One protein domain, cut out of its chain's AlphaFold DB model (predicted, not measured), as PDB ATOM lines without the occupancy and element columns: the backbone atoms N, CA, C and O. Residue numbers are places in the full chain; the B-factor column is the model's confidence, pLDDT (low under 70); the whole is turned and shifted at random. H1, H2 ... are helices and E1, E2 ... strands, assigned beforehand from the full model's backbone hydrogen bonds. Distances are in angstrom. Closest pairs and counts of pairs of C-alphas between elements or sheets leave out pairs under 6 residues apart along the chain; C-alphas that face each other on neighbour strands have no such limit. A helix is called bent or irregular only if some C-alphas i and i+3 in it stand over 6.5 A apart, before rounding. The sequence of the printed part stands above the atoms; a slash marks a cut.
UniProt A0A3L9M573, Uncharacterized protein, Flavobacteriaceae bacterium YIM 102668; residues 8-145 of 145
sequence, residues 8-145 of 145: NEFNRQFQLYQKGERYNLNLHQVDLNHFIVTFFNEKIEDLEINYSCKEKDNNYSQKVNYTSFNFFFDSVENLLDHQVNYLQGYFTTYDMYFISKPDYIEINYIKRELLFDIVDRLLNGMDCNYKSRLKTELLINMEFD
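Overview. This is residues 8 to 145 of the 145 residues of an uncharacterized protein of Flavobacteriaceae bacterium YIM 102668 (UniProt A0A3L9M573). A long, twisted wall of seven strands makes the longest axis, with H2, H4 and H5 on one face and no named helix over the other. H1 sits beside an end of E2, and H3 is off the sheet. The printed part has 138 residues, in the order H1 E1 E2 H2 E3 E4 H3 E5 E6 E7 H4 H5; the antiparallel sheet runs E1 E2 E7 E6 E5 E3 E4. The class is mixed, helices and strands; the whole is compact, radius of gyration of the C-alphas 15.3 A, with spans of 46 by 27 by 25 A.

Arrangement. Begin at H1, residues 8 to 13, at the sheet's level. Next, E1, residues 14 to 19, and E2, residues 22 to 28, form a hairpin, with N 17 and O 24 at 2.8 A. H2, residues 32 to 38, has a height over the sheet of 7.3 A and is over none of its strands. E3, residues 44 to 53, and E4, residues 56 to 64, form a hairpin, with N 49 and O 62 at 2.9 A. H3, residues 76 to 80, only just touches H2, with 3 pairs of C-alphas within 8 A, the closest Val 37 and Val 76 at 6.6 A. E5, residues 82 to 91, has N 50 and O 86 at 2.9 A to E3; E4, H3 and E5 form a split strand-helix-strand unit, E3 between its two strands, with a right-handed crossover. E5, E6, residues 96 to 100, and E7, residues 104 to 111, form a meander, each strand the antiparallel neighbour of the one before; look at N 98 and O 89, 2.9 A, and N 108 and O 97, 2.8 A. E7 and E2 are antiparallel neighbours, with N 25 and O 107 within hydrogen-bond range at 2.8 A. H4, residues 112 to 122, is irregular, with C-alphas 113 and 116 7.2 A apart; it lies over E2 and E7, height 9.1 A, along the strands. H5, residues 128 to 144, lies over E1, height 10.3 A, on the same face as H2 and H4: two layers, helices on one face. With residues 134 to 141 alone it touches H1, about perpendicular at 77 degrees; the closest C-alphas, Asn 11 and Leu 138, are 6.9 A apart. Each O i to N i+4 pair is within hydrogen-bond range in H1, H2 and H3, against 5 of 7 in H4 and 11 of 13 in H5.

Along the chain. Find C-alpha 8 at (210.826, 179.128, 159.934), where H1 begins. E3 spans 22.4 A and bends by 72 degrees at residue 47; E4 spans 22.7 A; E5 spans 22.3 A and bends by 77 degrees at residue 85. H5 runs 25.2 A to C-alpha 144 at (224.557, 173.247, 158.676).

Size, cuts and confidence. The C-alphas farthest apart, Lys 56 and Glu 143, are 46.9 A apart. The printed part has no cut; the link E4 to H3, 11 residues, is long. Mean pLDDT of the printed part is 89.0, and residues 143 to 145 are under 70.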
ATOM      1  N   ASN A   8     211.105 180.536 160.216       81.31
ATOM      2  CA  ASN A   8     210.826 179.128 159.934       81.31
ATOM      3  C   ASN A   8     210.125 178.950 158.583       81.31
ATOM      4  O   ASN A   8     210.423 178.019 157.842       81.31
ATOM      5  N   GLU A   9     209.198 179.854 158.265       83.81
ATOM      6  CA  GLU A   9     208.507 179.872 156.980       83.81
ATOM      7  C   GLU A   9     209.469 180.246 155.846       83.81
ATOM      8  O   GLU A   9     209.482 179.585 154.813       83.81
ATOM      9  N   PHE A  10     210.334 181.236 156.066       85.31
ATOM     10  CA  PHE A  10     211.367 181.619 155.110       85.31
ATOM     11  C   PHE A  10     212.341 180.469 154.820       85.31
ATOM     12  O   PHE A  10     212.557 180.159 153.659       85.31
ATOM     13  N   ASN A  11     212.856 179.782 155.842       82.81
ATOM     14  CA  ASN A  11     213.765 178.642 155.679       82.81
ATOM     15  C   ASN A  11     213.093 177.451 154.980       82.81
ATOM     16  O   ASN A  11     213.750 176.678 154.287       82.81
ATOM     17  N   ARG A  12     211.772 177.294 155.138       85.06
ATOM     18  CA  ARG A  12     211.004 176.298 154.381       85.06
ATOM     19  C   ARG A  12     210.872 176.686 152.909       85.06
ATOM     20  O   ARG A  12     210.940 175.817 152.046       85.06
ATOM     21  N   GLN A  13     210.651 177.968 152.632       87.56
ATOM     22  CA  GLN A  13     210.464 178.483 151.277       87.56
ATOM     23  C   GLN A  13     211.782 178.633 150.511       87.56
ATOM     24  O   GLN A  13     211.806 178.405 149.310       87.56
ATOM     25  N   PHE A  14     212.877 178.987 151.181       89.62
ATOM     26  CA  PHE A  14     214.174 179.269 150.575       89.62
ATOM     27  C   PHE A  14     215.206 178.267 151.087       89.62
ATOM     28  O   PHE A  14     215.683 178.368 152.216       89.62
ATOM     29  N   GLN A  15     215.584 177.322 150.229       90.31
ATOM     30  CA  GLN A  15     216.647 176.360 150.512       90.31
ATOM     31  C   GLN A  15     217.849 176.662 149.626       90.31
ATOM     32  O   GLN A  15     217.749 176.621 148.398       90.31
ATOM     33  N   LEU A  16     218.972 177.002 150.252       90.94
ATOM     34  CA  LEU A  16     220.191 177.412 149.573       90.94
ATOM     35  C   LEU A  16     221.241 176.310 149.696       90.94
ATOM     36  O   LEU A  16     221.571 175.884 150.792       90.94
ATOM     37  N   TYR A  17     221.800 175.903 148.563       89.69
ATOM     38  CA  TYR A  17     222.836 174.880 148.474       89.69
ATOM     39  C   TYR A  17     224.074 175.450 147.796       89.69
ATOM     40  O   TYR A  17     223.970 176.250 146.864       89.69
ATOM     41  N   GLN A  18     225.255 174.981 148.192       89.25
ATOM     42  CA  GLN A  18     226.506 175.322 147.519       89.25
ATOM     43  C   GLN A  18     227.052 174.134 146.735       89.25
ATOM     44  O   GLN A  18     227.169 173.017 147.237       89.25
ATOM     45  N   LYS A  19     227.448 174.390 145.488       84.88
ATOM     46  CA  LYS A  19     228.104 173.419 144.615       84.88
ATOM     47  C   LYS A  19     229.365 174.040 144.023       84.88
ATOM     48  O   LYS A  19     229.329 174.727 143.002       84.88
ATOM     49  N   GLY A  20     230.498 173.787 144.675       86.62
ATOM     50  CA  GLY A  20     231.765 174.437 144.341       86.62
ATOM     51  C   GLY A  20     231.717 175.930 144.673       86.62
ATOM     52  O   GLY A  20     231.408 176.305 145.800       86.62
ATOM     53  N   GLU A  21     232.007 176.784 143.694       87.31
ATOM     54  CA  GLU A  21     231.993 178.250 143.857       87.31
ATOM     55  C   GLU A  21     230.628 178.894 143.564       87.31
ATOM     56  O   GLU A  21     230.485 180.115 143.629       87.31
ATOM     57  N   ARG A  22     229.622 178.087 143.208       90.25
ATOM     58  CA  ARG A  22     228.290 178.559 142.823       90.25
ATOM     59  C   ARG A  22     227.219 178.052 143.783       90.25
ATOM     60  O   ARG A  22     227.399 177.043 144.466       90.25
ATOM     61  N   TYR A  23     226.103 178.764 143.796       92.38
ATOM     62  CA  TYR A  23     224.962 178.526 144.666       92.38
ATOM     63  C   TYR A  23     223.753 178.080 143.847       92.38
ATOM     64  O   TYR A  23     223.551 178.531 142.717       92.38
ATOM     65  N   ASN A  24     222.936 177.220 144.440       93.44
ATOM     66  CA  ASN A  24     221.636 176.823 143.923       93.44
ATOM     67  C   ASN A  24     220.578 177.191 144.959       93.44
ATOM     68  O   ASN A  24     220.753 176.910 146.142       93.44
ATOM     69  N   LEU A  25     219.491 177.806 144.516       93.75
ATOM     70  CA  LEU A  25     218.401 178.250 145.368       93.75
ATOM     71  C   LEU A  25     217.111 177.556 144.940       93.75
ATOM     72  O   LEU A  25     216.644 177.753 143.819       93.75
ATOM     73  N   ASN A  26     216.527 176.785 145.850       93.62
ATOM     74  CA  ASN A  26     215.200 176.212 145.681       93.62
ATOM     75  C   ASN A  26     214.178 177.096 146.389       93.62
ATOM     76  O   ASN A  26     214.304 177.385 147.580       93.62
ATOM     77  N   LEU A  27     213.169 177.505 145.631       92.31
ATOM     78  CA  LEU A  27     212.082 178.374 146.049       92.31
ATOM     79  C   LEU A  27     210.782 177.574 146.114       92.31
ATOM     80  O   LEU A  27     210.095 177.408 145.106       92.31
ATOM     81  N   HIS A  28     210.459 177.055 147.291       91.00
ATOM     82  CA  HIS A  28     209.222 176.323 147.552       91.00
ATOM     83  C   HIS A  28     208.069 177.283 147.802       91.00
ATOM     84  O   HIS A  28     208.254 178.345 148.394       91.00
ATOM     85  N   GLN A  29     206.861 176.879 147.402       83.50
ATOM     86  CA  GLN A  29     205.624 177.642 147.648       83.50
ATOM     87  C   GLN A  29     205.633 179.065 147.053       83.50
ATOM     88  O   GLN A  29     204.802 179.896 147.421       83.50
ATOM     89  N   VAL A  30     206.554 179.349 146.127       79.88
ATOM     90  CA  VAL A  30     206.614 180.624 145.413       79.88
ATOM     91  C   VAL A  30     205.632 180.607 144.251       79.88
ATOM     92  O   VAL A  30     205.626 179.689 143.433       79.88
ATOM     93  N   ASP A  31     204.819 181.658 144.168       85.62
ATOM     94  CA  ASP A  31     203.948 181.899 143.023       85.62
ATOM     95  C   ASP A  31     204.800 182.177 141.770       85.62
ATOM     96  O   ASP A  31     205.600 183.119 141.737       85.62
ATOM     97  N   LEU A  32     204.622 181.367 140.721       91.38
ATOM     98  CA  LEU A  32     205.310 181.544 139.440       91.38
ATOM     99  C   LEU A  32     205.022 182.920 138.827       91.38
ATOM    100  O   LEU A  32     205.906 183.502 138.196       91.38
ATOM    101  N   ASN A  33     203.838 183.488 139.069       91.00
ATOM    102  CA  ASN A  33     203.521 184.840 138.623       91.00
ATOM    103  C   ASN A  33     204.381 185.880 139.355       91.00
ATOM    104  O   ASN A  33     204.882 186.806 138.719       91.00
ATOM    105  N   HIS A  34     204.639 185.712 140.658       88.44
ATOM    106  CA  HIS A  34     205.549 186.594 141.408       88.44
ATOM    107  C   HIS A  34     206.984 186.517 140.875       88.44
ATOM    108  O   HIS A  34     207.647 187.546 140.703       88.44
ATOM    109  N   PHE A  35     207.454 185.309 140.549       92.94
ATOM    110  CA  PHE A  35     208.757 185.117 139.911       92.94
ATOM    111  C   PHE A  35     208.838 185.850 138.565       92.94
ATOM    112  O   PHE A  35     209.779 186.605 138.320       92.94
ATOM    113  N   ILE A  36     207.816 185.703 137.720       94.75
ATOM    114  CA  ILE A  36     207.738 186.383 136.423       94.75
ATOM    115  C   ILE A  36     207.747 187.901 136.587       94.75
ATOM    116  O   ILE A  36     208.513 188.572 135.901       94.75
ATOM    117  N   VAL A  37     206.955 188.455 137.509       92.69
ATOM    118  CA  VAL A  37     206.931 189.904 137.776       92.69
ATOM    119  C   VAL A  37     208.306 190.406 138.212       92.69
ATOM    120  O   VAL A  37     208.769 191.442 137.732       92.69
ATOM    121  N   THR A  38     208.994 189.652 139.071       92.50
ATOM    122  CA  THR A  38     210.334 190.000 139.570       92.50
ATOM    123  C   THR A  38     211.348 190.165 138.433       92.50
ATOM    124  O   THR A  38     212.208 191.051 138.493       92.50
ATOM    125  N   PHE A  39     211.228 189.355 137.378       94.06
ATOM    126  CA  PHE A  39     212.159 189.308 136.245       94.06
ATOM    127  C   PHE A  39     211.512 189.698 134.903       94.06
ATOM    128  O   PHE A  39     212.004 189.326 133.842       94.06
ATOM    129  N   PHE A  40     210.422 190.473 134.930       94.25
ATOM    130  CA  PHE A  40     209.500 190.633 133.795       94.25
ATOM    131  C   PHE A  40     210.156 191.089 132.481       94.25
ATOM    132  O   PHE A  40     209.804 190.627 131.394       94.25
ATOM    133  N   ASN A  41     211.139 191.985 132.590       93.75
ATOM    134  CA  ASN A  41     211.838 192.592 131.456       93.75
ATOM    135  C   ASN A  41     213.235 192.001 131.205       93.75
ATOM    136  O   ASN A  41     213.938 192.467 130.307       93.75
ATOM    137  N   GLU A  42     213.659 191.014 131.992       95.06
ATOM    138  CA  GLU A  42     214.988 190.422 131.849       95.06
ATOM    139  C   GLU A  42     215.093 189.583 130.583       95.06
ATOM    140  O   GLU A  42     214.145 188.900 130.188       95.06
ATOM    141  N   LYS A  43     216.275 189.604 129.964       95.94
ATOM    142  CA  LYS A  43     216.562 188.762 128.805       95.94
ATOM    143  C   LYS A  43     216.879 187.334 129.232       95.94
ATOM    144  O   LYS A  43     217.732 187.097 130.088       95.94
ATOM    145  N   ILE A  44     216.181 186.400 128.598       97.62
ATOM    146  CA  ILE A  44     216.213 184.971 128.873       97.62
ATOM    147  C   ILE A  44     216.487 184.233 127.562       97.62
ATOM    148  O   ILE A  44     215.771 184.391 126.570       97.62
ATOM    149  N   GLU A  45     217.550 183.442 127.566       97.56
ATOM    150  CA  GLU A  45     217.878 182.485 126.515       97.56
ATOM    151  C   GLU A  45     217.094 181.187 126.734       97.56
ATOM    152  O   GLU A  45     216.861 180.783 127.878       97.56
ATOM    153  N   ASP A  46     216.666 180.562 125.634       96.00
ATOM    154  CA  ASP A  46     215.893 179.314 125.644       96.00
ATOM    155  C   ASP A  46     214.676 179.316 126.595       96.00
ATOM    156  O   ASP A  46     214.390 178.311 127.250       96.00
ATOM    157  N   LEU A  47     213.934 180.433 126.661       97.62
ATOM    158  CA  LEU A  47     212.743 180.534 127.505       97.62
ATOM    159  C   LEU A  47     211.652 179.587 127.002       97.62
ATOM    160  O   LEU A  47     211.145 179.733 125.888       97.62
ATOM    161  N   GLU A  48     211.256 178.655 127.855       97.56
ATOM    162  CA  GLU A  48     210.103 177.785 127.660       97.56
ATOM    163  C   GLU A  48     209.076 178.051 128.757       97.56
ATOM    164  O   GLU A  48     209.419 178.092 129.939       97.56
ATOM    165  N   ILE A  49     207.821 178.256 128.361       96.56
ATOM    166  CA  ILE A  49     206.724 178.600 129.263       96.56
ATOM    167  C   ILE A  49     205.455 177.840 128.878       96.56
ATOM    168  O   ILE A  49     205.069 177.805 127.706       96.56
ATOM    169  N   ASN A  50     204.783 177.272 129.884       95.44
ATOM    170  CA  ASN A  50     203.437 176.723 129.752       95.44
ATOM    171  C   ASN A  50     202.484 177.485 130.663       95.44
ATOM    172  O   ASN A  50     202.723 177.597 131.868       95.44
ATOM    173  N   TYR A  51     201.384 177.967 130.102       93.56
ATOM    174  CA  TYR A  51     200.402 178.755 130.832       93.56
ATOM    175  C   TYR A  51     198.997 178.550 130.271       93.56
ATOM    176  O   TYR A  51     198.819 178.191 129.106       93.56
ATOM    177  N   SER A  52     197.993 178.779 131.104       91.62
ATOM    178  CA  SER A  52     196.584 178.777 130.723       91.62
ATOM    179  C   SER A  52     195.954 180.127 131.033       91.62
ATOM    180  O   SER A  52     196.403 180.859 131.916       91.62
ATOM    181  N   CYS A  53     194.920 180.485 130.281       89.25
ATOM    182  CA  CYS A  53     194.091 181.640 130.605       89.25
ATOM    183  C   CYS A  53     193.001 181.183 131.579       89.25
ATOM    184  O   CYS A  53     192.343 180.182 131.329       89.25
ATOM    185  N   LYS A  54     192.773 181.896 132.683       84.06
ATOM    186  CA  LYS A  54     191.803 181.461 133.708       84.06
ATOM    187  C   LYS A  54     190.370 181.375 133.180       84.06
ATOM    188  O   LYS A  54     189.580 180.575 133.667       84.06
ATOM    189  N   GLU A  55     190.043 182.187 132.178       82.00
ATOM    190  CA  GLU A  55     188.706 182.247 131.578       82.00
ATOM    191  C   GLU A  55     188.515 181.295 130.390       82.00
ATOM    192  O   GLU A  55     187.387 181.084 129.943       82.00
ATOM    193  N   LYS A  56     189.597 180.733 129.842       78.69
ATOM    194  CA  LYS A  56     189.559 179.894 128.637       78.69
ATOM    195  C   LYS A  56     190.292 178.594 128.908       78.69
ATOM    196  O   LYS A  56     191.452 178.625 129.287       78.69
ATOM    197  N   ASP A  57     189.671 177.462 128.598       71.88
ATOM    198  CA  ASP A  57     190.261 176.124 128.772       71.88
ATOM    199  C   ASP A  57     191.340 175.793 127.713       71.88
ATOM    200  O   ASP A  57     191.402 174.707 127.142       71.88
ATOM    201  N   ASN A  58     192.178 176.780 127.390       82.25
ATOM    202  CA  ASN A  58     193.271 176.670 126.444       82.25
ATOM    203  C   ASN A  58     194.592 176.664 127.208       82.25
ATOM    204  O   ASN A  58     194.902 177.601 127.949       82.25
ATOM    205  N   ASN A  59     195.394 175.637 126.946       88.25
ATOM    206  CA  ASN A  59     196.779 175.561 127.382       88.25
ATOM    207  C   ASN A  59     197.695 176.037 126.255       88.25
ATOM    208  O   ASN A  59     197.611 175.554 125.124       88.25
ATOM    209  N   TYR A  60     198.587 176.961 126.582       91.44
ATOM    210  CA  TYR A  60     199.617 177.469 125.692       91.44
ATOM    211  C   TYR A  60     200.967 176.921 126.143       91.44
ATOM    212  O   TYR A  60     201.272 176.910 127.335       91.44
ATOM    213  N   SER A  61     201.769 176.467 125.184       94.12
ATOM    214  CA  SER A  61     203.151 176.042 125.389       94.12
ATOM    215  C   SER A  61     203.997 176.692 124.312       94.12
ATOM    216  O   SER A  61     203.692 176.570 123.121       94.12
ATOM    217  N   GLN A  62     205.012 177.443 124.724       94.25
ATOM    218  CA  GLN A  62     205.885 178.156 123.805       94.25
ATOM    219  C   GLN A  62     207.333 178.040 124.258       94.25
ATOM    220  O   GLN A  62     207.632 178.125 125.447       94.25
ATOM    221  N   LYS A  63     208.227 177.902 123.278       95.25
ATOM    222  CA  LYS A  63     209.671 177.988 123.465       95.25
ATOM    223  C   LYS A  63     210.225 179.032 122.514       95.25
ATOM    224  O   LYS A  63     210.087 178.898 121.297       95.25
ATOM    225  N   VAL A  64     210.832 180.073 123.066       94.38
ATOM    226  CA  VAL A  64     211.333 181.220 122.311       94.38
ATOM    227  C   VAL A  64     212.749 181.515 122.766       94.38
ATOM    228  O   VAL A  64     213.024 181.630 123.959       94.38
ATOM    229  N   ASN A  65     213.657 181.641 121.803       93.50
ATOM    230  CA  ASN A  65     215.035 181.971 122.112       93.50
ATOM    231  C   ASN A  65     215.226 183.492 122.252       93.50
ATOM    232  O   ASN A  65     214.618 184.259 121.507       93.50
ATOM    233  N   TYR A  66     216.088 183.908 123.184       92.44
ATOM    234  CA  TYR A  66     216.456 185.303 123.460       92.44
ATOM    235  C   TYR A  66     215.266 186.268 123.585       92.44
ATOM    236  O   TYR A  66     215.137 187.242 122.837       92.44
ATOM    237  N   THR A  67     214.403 186.032 124.570       95.19
ATOM    238  CA  THR A  67     213.200 186.843 124.808       95.19
ATOM    239  C   THR A  67     213.097 187.309 126.268       95.19
ATOM    240  O   THR A  67     214.077 187.263 127.004       95.19
ATOM    241  N   SER A  68     211.947 187.834 126.673       95.50
ATOM    242  CA  SER A  68     211.604 188.275 128.029       95.50
ATOM    243  C   SER A  68     210.148 187.901 128.324       95.50
ATOM    244  O   SER A  68     209.391 187.612 127.398       95.50
ATOM    245  N   PHE A  69     209.719 187.902 129.588       95.88
ATOM    246  CA  PHE A  69     208.335 187.527 129.917       95.88
ATOM    247  C   PHE A  69     207.291 188.476 129.316       95.88
ATOM    248  O   PHE A  69     206.210 188.032 128.934       95.88
ATOM    249  N   ASN A  70     207.645 189.751 129.137       93.56
ATOM    250  CA  ASN A  70     206.804 190.743 128.459       93.56
ATOM    251  C   ASN A  70     206.486 190.429 126.978       93.56
ATOM    252  O   ASN A  70     205.669 191.109 126.372       93.56
ATOM    253  N   PHE A  71     207.128 189.420 126.378       93.31
ATOM    254  CA  PHE A  71     206.770 188.917 125.051       93.31
ATOM    255  C   PHE A  71     205.474 188.096 125.075       93.31
ATOM    256  O   PHE A  71     204.754 188.055 124.084       93.31
ATOM    257  N   PHE A  72     205.192 187.424 126.196       92.12
ATOM    258  CA  PHE A  72     204.014 186.568 126.366       92.12
ATOM    259  C   PHE A  72     202.862 187.295 127.056       92.12
ATOM    260  O   PHE A  72     201.704 186.951 126.830       92.12
ATOM    261  N   PHE A  73     203.187 188.279 127.897       92.44
ATOM    262  CA  PHE A  73     202.230 189.046 128.681       92.44
ATOM    263  C   PHE A  73     202.465 190.533 128.432       92.44
ATOM    264  O   PHE A  73     203.519 191.058 128.784       92.44
ATOM    265  N   ASP A  74     201.482 191.220 127.853       86.50
ATOM    266  CA  ASP A  74     201.621 192.635 127.476       86.50
ATOM    267  C   ASP A  74     201.838 193.554 128.691       86.50
ATOM    268  O   ASP A  74     202.443 194.623 128.589       86.50
ATOM    269  N   SER A  75     201.341 193.141 129.859       89.81
ATOM    270  CA  SER A  75     201.512 193.849 131.122       89.81
ATOM    271  C   SER A  75     201.473 192.897 132.319       89.81
ATOM    272  O   SER A  75     201.088 191.730 132.205       89.81
ATOM    273  N   VAL A  76     201.856 193.404 133.494       87.25
ATOM    274  CA  VAL A  76     201.742 192.652 134.754       87.25
ATOM    275  C   VAL A  76     200.276 192.375 135.092       87.25
ATOM    276  O   VAL A  76     199.965 191.308 135.610       87.25
ATOM    277  N   GLU A  77     199.359 193.286 134.763       87.81
ATOM    278  CA  GLU A  77     197.921 193.058 134.933       87.81
ATOM    279  C   GLU A  77     197.435 191.906 134.051       87.81
ATOM    280  O   GLU A  77     196.708 191.044 134.533       87.81
ATOM    281  N   ASN A  78     197.896 191.828 132.797       87.88
ATOM    282  CA  ASN A  78     197.550 190.725 131.899       87.88
ATOM    283  C   ASN A  78     198.023 189.363 132.434       87.88
ATOM    284  O   ASN A  78     197.319 188.363 132.286       87.88
ATOM    285  N   LEU A  79     199.180 189.304 133.099       89.75
ATOM    286  CA  LEU A  79     199.657 188.081 133.750       89.75
ATOM    287  C   LEU A  79     198.684 187.576 134.832       89.75
ATOM    288  O   LEU A  79     198.578 186.367 135.032       89.75
ATOM    289  N   LEU A  80     197.945 188.462 135.512       87.69
ATOM    290  CA  LEU A  80     197.000 188.067 136.567       87.69
ATOM    291  C   LEU A  80     195.830 187.230 136.038       87.69
ATOM    292  O   LEU A  80     195.279 186.421 136.790       87.69
ATOM    293  N   ASP A  81     195.496 187.362 134.755       89.94
ATOM    294  CA  ASP A  81     194.456 186.572 134.083       89.94
ATOM    295  C   ASP A  81     194.956 185.189 133.639       89.94
ATOM    296  O   ASP A  81     194.186 184.362 133.139       89.94
ATOM    297  N   HIS A  82     196.244 184.909 133.845       90.69
ATOM    298  CA  HIS A  82     196.891 183.668 133.460       90.69
ATOM    299  C   HIS A  82     197.359 182.873 134.681       90.69
ATOM    300  O   HIS A  82     197.666 183.407 135.753       90.69
ATOM    301  N   GLN A  83     197.392 181.557 134.511       90.56
ATOM    302  CA  GLN A  83     198.038 180.634 135.427       90.56
ATOM    303  C   GLN A  83     199.237 180.028 134.711       90.56
ATOM    304  O   GLN A  83     199.088 179.291 133.734       90.56
ATOM    305  N   VAL A  84     200.433 180.354 135.187       92.25
ATOM    306  CA  VAL A  84     201.658 179.742 134.684       92.25
ATOM    307  C   VAL A  84     201.860 178.411 135.395       92.25
ATOM    308  O   VAL A  84     201.796 178.336 136.616       92.25
ATOM    309  N   ASN A  85     202.068 177.361 134.609       91.62
ATOM    310  CA  ASN A  85     202.188 175.981 135.083       91.62
ATOM    311  C   ASN A  85     203.628 175.473 134.990       91.62
ATOM    312  O   ASN A  85     204.009 174.543 135.694       91.62
ATOM    313  N   TYR A  86     204.414 176.048 134.079       94.94
ATOM    314  CA  TYR A  86     205.806 175.680 133.876       94.94
ATOM    315  C   TYR A  86     206.589 176.843 133.275       94.94
ATOM    316  O   TYR A  86     206.077 177.561 132.417       94.94
ATOM    317  N   LEU A  87     207.836 176.992 133.705       96.38
ATOM    318  CA  LEU A  87     208.809 177.929 133.171       96.38
ATOM    319  C   LEU A  87     210.227 177.369 133.319       96.38
ATOM    320  O   LEU A  87     210.587 176.815 134.357       96.38
ATOM    321  N   GLN A  88     211.049 177.531 132.291       97.81
ATOM    322  CA  GLN A  88     212.494 177.329 132.372       97.81
ATOM    323  C   GLN A  88     213.222 178.288 131.440       97.81
ATOM    324  O   GLN A  88     212.651 178.771 130.463       97.81
ATOM    325  N   GLY A  89     214.497 178.523 131.710       97.75
ATOM    326  CA  GLY A  89     215.339 179.317 130.831       97.75
ATOM    327  C   GLY A  89     216.643 179.715 131.495       97.75
ATOM    328  O   GLY A  89     216.925 179.360 132.641       97.75
ATOM    329  N   TYR A  90     217.451 180.469 130.761       97.88
ATOM    330  CA  TYR A  90     218.739 180.953 131.233       97.88
ATOM    331  C   TYR A  90     218.786 182.481 131.200       97.88
ATOM    332  O   TYR A  90     218.658 183.100 130.143       97.88
ATOM    333  N   PHE A  91     218.972 183.107 132.360       96.81
ATOM    334  CA  PHE A  91     219.164 184.551 132.441       96.81
ATOM    335  C   PHE A  91     220.594 184.908 132.047       96.81
ATOM    336  O   PHE A  91     221.537 184.686 132.809       96.81
ATOM    337  N   THR A  92     220.747 185.539 130.887       91.69
ATOM    338  CA  THR A  92     222.063 185.886 130.335       91.69
ATOM    339  C   THR A  92     222.790 186.930 131.181       91.69
ATOM    340  O   THR A  92     223.992 186.812 131.402       91.69
ATOM    341  N   THR A  93     222.060 187.907 131.727       91.81
ATOM    342  CA  THR A  93     222.608 188.953 132.609       91.81
ATOM    343  C   THR A  93     223.237 188.376 133.879       91.81
ATOM    344  O   THR A  93     224.257 188.876 134.347       91.81
ATOM    345  N   TYR A  94     222.631 187.328 134.440       92.88
ATOM    346  CA  TYR A  94     223.018 186.766 135.737       92.88
ATOM    347  C   TYR A  94     223.904 185.525 135.620       92.88
ATOM    348  O   TYR A  94     224.450 185.081 136.627       92.88
ATOM    349  N   ASP A  95     224.071 184.980 134.411       93.56
ATOM    350  CA  ASP A  95     224.732 183.692 134.177       93.56
ATOM    351  C   ASP A  95     224.150 182.588 135.086       93.56
ATOM    352  O   ASP A  95     224.873 181.891 135.800       93.56
ATOM    353  N   MET A  96     222.816 182.479 135.099       95.19
ATOM    354  CA  MET A  96     222.085 181.516 135.929       95.19
ATOM    355  C   MET A  96     220.928 180.877 135.164       95.19
ATOM    356  O   MET A  96     220.262 181.520 134.350       95.19
ATOM    357  N   TYR A  97     220.667 179.609 135.460       97.12
ATOM    358  CA  TYR A  97     219.560 178.846 134.885       97.12
ATOM    359  C   TYR A  97     218.419 178.740 135.891       97.12
ATOM    360  O   TYR A  97     218.670 178.665 137.092       97.12
ATOM    361  N   PHE A  98     217.180 178.682 135.416       97.50
ATOM    362  CA  PHE A  98     216.034 178.386 136.260       97.50
ATOM    363  C   PHE A  98     215.114 177.343 135.629       97.50
ATOM    364  O   PHE A  98     214.993 177.252 134.405       97.50
ATOM    365  N   ILE A  99     214.432 176.579 136.479       97.44
ATOM    366  CA  ILE A  99     213.387 175.637 136.080       97.44
ATOM    367  C   ILE A  99     212.346 175.503 137.186       97.44
ATOM    368  O   ILE A  99     212.671 175.243 138.342       97.44
ATOM    369  N   SER A 100     211.073 175.627 136.833       96.62
ATOM    370  CA  SER A 100     209.980 175.256 137.722       96.62
ATOM    371  C   SER A 100     209.800 173.743 137.751       96.62
ATOM    372  O   SER A 100     209.778 173.072 136.712       96.62
ATOM    373  N   LYS A 101     209.600 173.222 138.948       92.31
ATOM    374  CA  LYS A 101     209.174 171.864 139.268       92.31
ATOM    375  C   LYS A 101     207.771 171.936 139.892       92.31
ATOM    376  O   LYS A 101     207.317 173.036 140.199       92.31
ATOM    377  N   PRO A 102     207.077 170.799 140.085       86.56
ATOM    378  CA  PRO A 102     205.720 170.802 140.634       86.56
ATOM    379  C   PRO A 102     205.559 171.590 141.943       86.56
ATOM    380  O   PRO A 102     204.549 172.263 142.110       86.56
ATOM    381  N   ASP A 103     206.567 171.559 142.824       87.62
ATOM    382  CA  ASP A 103     206.467 172.135 144.173       87.62
ATOM    383  C   ASP A 103     207.390 173.345 144.422       87.62
ATOM    384  O   ASP A 103     207.258 174.035 145.438       87.62
ATOM    385  N   TYR A 104     208.341 173.612 143.519       92.25
ATOM    386  CA  TYR A 104     209.362 174.642 143.716       92.25
ATOM    387  C   TYR A 104     209.955 175.165 142.407       92.25
ATOM    388  O   TYR A 104     209.880 174.512 141.366       92.25
ATOM    389  N   ILE A 105     210.600 176.329 142.462       95.69
ATOM    390  CA  ILE A 105     211.461 176.843 141.389       95.69
ATOM    391  C   ILE A 105     212.912 176.617 141.790       95.69
ATOM    392  O   ILE A 105     213.331 177.017 142.871       95.69
ATOM    393  N   GLU A 106     213.682 175.993 140.915       95.56
ATOM    394  CA  GLU A 106     215.121 175.819 141.072       95.56
ATOM    395  C   GLU A 106     215.835 176.933 140.310       95.56
ATOM    396  O   GLU A 106     215.622 177.081 139.107       95.56
ATOM    397  N   ILE A 107     216.678 177.708 140.991       96.12
ATOM    398  CA  ILE A 107     217.593 178.679 140.382       96.12
ATOM    399  C   ILE A 107     219.012 178.166 140.598       96.12
ATOM    400  O   ILE A 107     219.508 178.121 141.721       96.12
ATOM    401  N   ASN A 108     219.674 177.784 139.516       94.75
ATOM    402  CA  ASN A 108     220.967 177.122 139.541       94.75
ATOM    403  C   ASN A 108     222.103 178.026 139.096       94.75
ATOM    404  O   ASN A 108     221.941 178.898 138.240       94.75
ATOM    405  N   TYR A 109     223.295 177.686 139.586       92.38
ATOM    406  CA  TYR A 109     224.564 178.264 139.151       92.38
ATOM    407  C   TYR A 109     224.714 179.759 139.455       92.38
ATOM    408  O   TYR A 109     225.482 180.449 138.781       92.38
ATOM    409  N   ILE A 110     224.048 180.232 140.509       93.94
ATOM    410  CA  ILE A 110     224.144 181.603 140.997       93.94
ATOM    411  C   ILE A 110     225.584 181.879 141.442       93.94
ATOM    412  O   ILE A 110     226.153 181.150 142.260       93.94
ATOM    413  N   LYS A 111     226.187 182.946 140.914       92.88
ATOM    414  CA  LYS A 111     227.501 183.413 141.370       92.88
ATOM    415  C   LYS A 111     227.402 184.000 142.773       92.88
ATOM    416  O   LYS A 111     226.407 184.644 143.106       92.88
ATOM    417  N   ARG A 112     228.452 183.821 143.578       89.12
ATOM    418  CA  ARG A 112     228.496 184.288 144.973       89.12
ATOM    419  C   ARG A 112     228.130 185.763 145.106       89.12
ATOM    420  O   ARG A 112     227.348 186.129 145.975       89.12
ATOM    421  N   GLU A 113     228.695 186.590 144.239       90.69
ATOM    422  CA  GLU A 113     228.502 188.035 144.231       90.69
ATOM    423  C   GLU A 113     227.080 188.464 143.840       90.69
ATOM    424  O   GLU A 113     226.673 189.560 144.200       90.69
ATOM    425  N   LEU A 114     226.308 187.599 143.167       92.75
ATOM    426  CA  LEU A 114     224.937 187.886 142.725       92.75
ATOM    427  C   LEU A 114     223.866 187.330 143.666       92.75
ATOM    428  O   LEU A 114     222.702 187.718 143.563       92.75
ATOM    429  N   LEU A 115     224.231 186.422 144.576       90.06
ATOM    430  CA  LEU A 115     223.278 185.717 145.434       90.06
ATOM    431  C   LEU A 115     222.362 186.680 146.194       90.06
ATOM    432  O   LEU A 115     221.140 186.534 146.164       90.06
ATOM    433  N   PHE A 116     222.941 187.679 146.857       87.69
ATOM    434  CA  PHE A 116     222.153 188.607 147.661       87.69
ATOM    435  C   PHE A 116     221.284 189.543 146.834       87.69
ATOM    436  O   PHE A 116     220.201 189.887 147.304       87.69
ATOM    437  N   ASP A 117     221.722 189.905 145.630       90.75
ATOM    438  CA  ASP A 117     220.943 190.734 144.714       90.75
ATOM    439  C   ASP A 117     219.724 189.962 144.198       90.75
ATOM    440  O   ASP A 117     218.609 190.484 144.178       90.75
ATOM    441  N   ILE A 118     219.904 188.683 143.849       91.94
ATOM    442  CA  ILE A 118     218.808 187.800 143.425       91.94
ATOM    443  C   ILE A 118     217.803 187.615 144.564       91.94
ATOM    444  O   ILE A 118     216.601 187.786 144.356       91.94
ATOM    445  N   VAL A 119     218.278 187.333 145.781       89.75
ATOM    446  CA  VAL A 119     217.406 187.202 146.959       89.75
ATOM    447  C   VAL A 119     216.681 188.519 147.259       89.75
ATOM    448  O   VAL A 119     215.486 188.500 147.547       89.75
ATOM    449  N   ASP A 120     217.341 189.672 147.135       88.69
ATOM    450  CA  ASP A 120     216.696 190.977 147.346       88.69
ATOM    451  C   ASP A 120     215.549 191.249 146.385       88.69
ATOM    452  O   ASP A 120     214.521 191.803 146.799       88.69
ATOM    453  N   ARG A 121     215.737 190.872 145.118       90.50
ATOM    454  CA  ARG A 121     214.706 190.976 144.087       90.50
ATOM    455  C   ARG A 121     213.524 190.069 144.400       90.50
ATOM    456  O   ARG A 121     212.390 190.529 144.334       90.50
ATOM    457  N   LEU A 122     213.782 188.823 144.789       89.38
ATOM    458  CA  LEU A 122     212.730 187.867 145.154       89.38
ATOM    459  C   LEU A 122     211.924 188.335 146.372       89.38
ATOM    460  O   LEU A 122     210.704 188.171 146.409       89.38
ATOM    461  N   LEU A 123     212.593 188.971 147.336       86.62
ATOM    462  CA  LEU A 123     211.984 189.537 148.542       86.62
ATOM    463  C   LEU A 123     211.511 190.988 148.355       86.62
ATOM    464  O   LEU A 123     211.280 191.700 149.338       86.62
ATOM    465  N   ASN A 124     211.411 191.490 147.120       83.62
ATOM    466  CA  ASN A 124     211.031 192.878 146.880       83.62
ATOM    467  C   ASN A 124     209.683 193.221 147.548       83.62
ATOM    468  O   ASN A 124     208.743 192.435 147.525       83.62
ATOM    469  N   GLY A 125     209.605 194.393 148.185       74.69
ATOM    470  CA  GLY A 125     208.440 194.814 148.977       74.69
ATOM    471  C   GLY A 125     208.464 194.464 150.475       74.69
ATOM    472  O   GLY A 125     207.609 194.962 151.204       74.69
ATOM    473  N   MET A 126     209.433 193.678 150.965       79.50
ATOM    474  CA  MET A 126     209.650 193.483 152.411       79.50
ATOM    475  C   MET A 126     210.473 194.615 153.052       79.50
ATOM    476  O   MET A 126     211.255 195.286 152.378       79.50
ATOM    477  N   ASP A 127     210.333 194.800 154.369       77.81
ATOM    478  CA  ASP A 127     211.129 195.764 155.141       77.81
ATOM    479  C   ASP A 127     212.632 195.417 155.131       77.81
ATOM    480  O   ASP A 127     213.014 194.251 155.253       77.81
ATOM    481  N   CYS A 128     213.499 196.427 155.010       76.56
ATOM    482  CA  CYS A 128     214.949 196.242 154.881       76.56
ATOM    483  C   CYS A 128     215.600 195.555 156.092       76.56
ATOM    484  O   CYS A 128     216.508 194.732 155.916       76.56
ATOM    485  N   ASN A 129     215.150 195.862 157.315       76.62
ATOM    486  CA  ASN A 129     215.685 195.219 158.518       76.62
ATOM    487  C   ASN A 129     215.303 193.738 158.529       76.62
ATOM    488  O   ASN A 129     216.104 192.878 158.898       76.62
ATOM    489  N   TYR A 130     214.095 193.438 158.050       79.75
ATOM    490  CA  TYR A 130     213.606 192.074 157.932       79.75
ATOM    491  C   TYR A 130     214.372 191.274 156.876       79.75
ATOM    492  O   TYR A 130     214.872 190.191 157.173       79.75
ATOM    493  N   LYS A 131     214.570 191.836 155.677       83.00
ATOM    494  CA  LYS A 131     215.369 191.210 154.611       83.00
ATOM    495  C   LYS A 131     216.778 190.849 155.068       83.00
ATOM    496  O   LYS A 131     217.250 189.752 154.789       83.00
ATOM    497  N   SER A 132     217.442 191.763 155.778       82.44
ATOM    498  CA  SER A 132     218.812 191.550 156.260       82.44
ATOM    499  C   SER A 132     218.896 190.357 157.217       82.44
ATOM    500  O   SER A 132     219.822 189.549 157.131       82.44
ATOM    501  N   ARG A 133     217.885 190.202 158.081       84.38
ATOM    502  CA  ARG A 133     217.752 189.042 158.965       84.38
ATOM    503  C   ARG A 133     217.557 187.753 158.164       84.38
ATOM    504  O   ARG A 133     218.326 186.823 158.355       84.38
ATOM    505  N   LEU A 134     216.609 187.722 157.227       83.94
ATOM    506  CA  LEU A 134     216.326 186.533 156.407       83.94
ATOM    507  C   LEU A 134     217.535 186.088 155.572       83.94
ATOM    508  O   LEU A 134     217.857 184.908 155.522       83.94
ATOM    509  N   LYS A 135     218.272 187.028 154.974       85.06
ATOM    510  CA  LYS A 135     219.523 186.724 154.261       85.06
ATOM    511  C   LYS A 135     220.581 186.085 155.155       85.06
ATOM    512  O   LYS A 135     221.316 185.217 154.696       85.06
ATOM    513  N   THR A 136     220.672 186.532 156.408       84.38
ATOM    514  CA  THR A 136     221.598 185.951 157.387       84.38
ATOM    515  C   THR A 136     221.189 184.516 157.710       84.38
ATOM    516  O   THR A 136     222.031 183.628 157.656       84.38
ATOM    517  N   GLU A 137     219.899 184.270 157.951       84.06
ATOM    518  CA  GLU A 137     219.366 182.915 158.169       84.06
ATOM    519  C   GLU A 137     219.621 181.998 156.961       84.06
ATOM    520  O   GLU A 137     220.019 180.849 157.130       84.06
ATOM    521  N   LEU A 138     219.483 182.521 155.737       84.19
ATOM    522  CA  LEU A 138     219.750 181.765 154.511       84.19
ATOM    523  C   LEU A 138     221.202 181.270 154.430       84.19
ATOM    524  O   LEU A 138     221.443 180.143 154.006       84.19
ATOM    525  N   LEU A 139     222.166 182.106 154.834       82.00
ATOM    526  CA  LEU A 139     223.574 181.714 154.898       82.00
ATOM    527  C   LEU A 139     223.850 180.721 156.025       82.00
ATOM    528  O   LEU A 139     224.640 179.805 155.833       82.00
ATOM    529  N   ILE A 140     223.210 180.901 157.182       80.00
ATOM    530  CA  ILE A 140     223.351 179.978 158.310       80.00
ATOM    531  C   ILE A 140     222.901 178.578 157.886       80.00
ATOM    532  O   ILE A 140     223.641 177.627 158.105       80.00
ATOM    533  N   ASN A 141     221.753 178.443 157.213       70.75
ATOM    534  CA  ASN A 141     221.253 177.135 156.768       70.75
ATOM    535  C   ASN A 141     222.263 176.377 155.894       70.75
ATOM    536  O   ASN A 141     222.382 175.168 156.025       70.75
ATOM    537  N   MET A 142     223.034 177.078 155.060       75.25
ATOM    538  CA  MET A 142     224.078 176.440 154.258       75.25
ATOM    539  C   MET A 142     225.239 175.858 155.068       75.25
ATOM    540  O   MET A 142     225.882 174.924 154.605       75.25
ATOM    541  N   GLU A 143     225.596 176.459 156.206       62.34
ATOM    542  CA  GLU A 143     226.720 175.973 157.018       62.34
ATOM    543  C   GLU A 143     226.372 174.680 157.770       62.34
ATOM    544  O   GLU A 143     227.275 173.979 158.232       62.34
ATOM    545  N   PHE A 144     225.077 174.372 157.899       58.06
ATOM    546  CA  PHE A 144     224.557 173.247 158.676       58.06
ATOM    547  C   PHE A 144     223.879 172.148 157.832       58.06
ATOM    548  O   PHE A 144     223.432 171.162 158.424       58.06
ATOM    549  N   ASP A 145     223.846 172.292 156.502       51.12
ATOM    550  CA  ASP A 145     223.458 171.260 155.517       51.12
ATOM    551  C   ASP A 145     224.680 170.462 155.013       51.12
ATOM    552  O   ASP A 145     224.560 169.221 154.858       51.12
TER     553      ASP A 145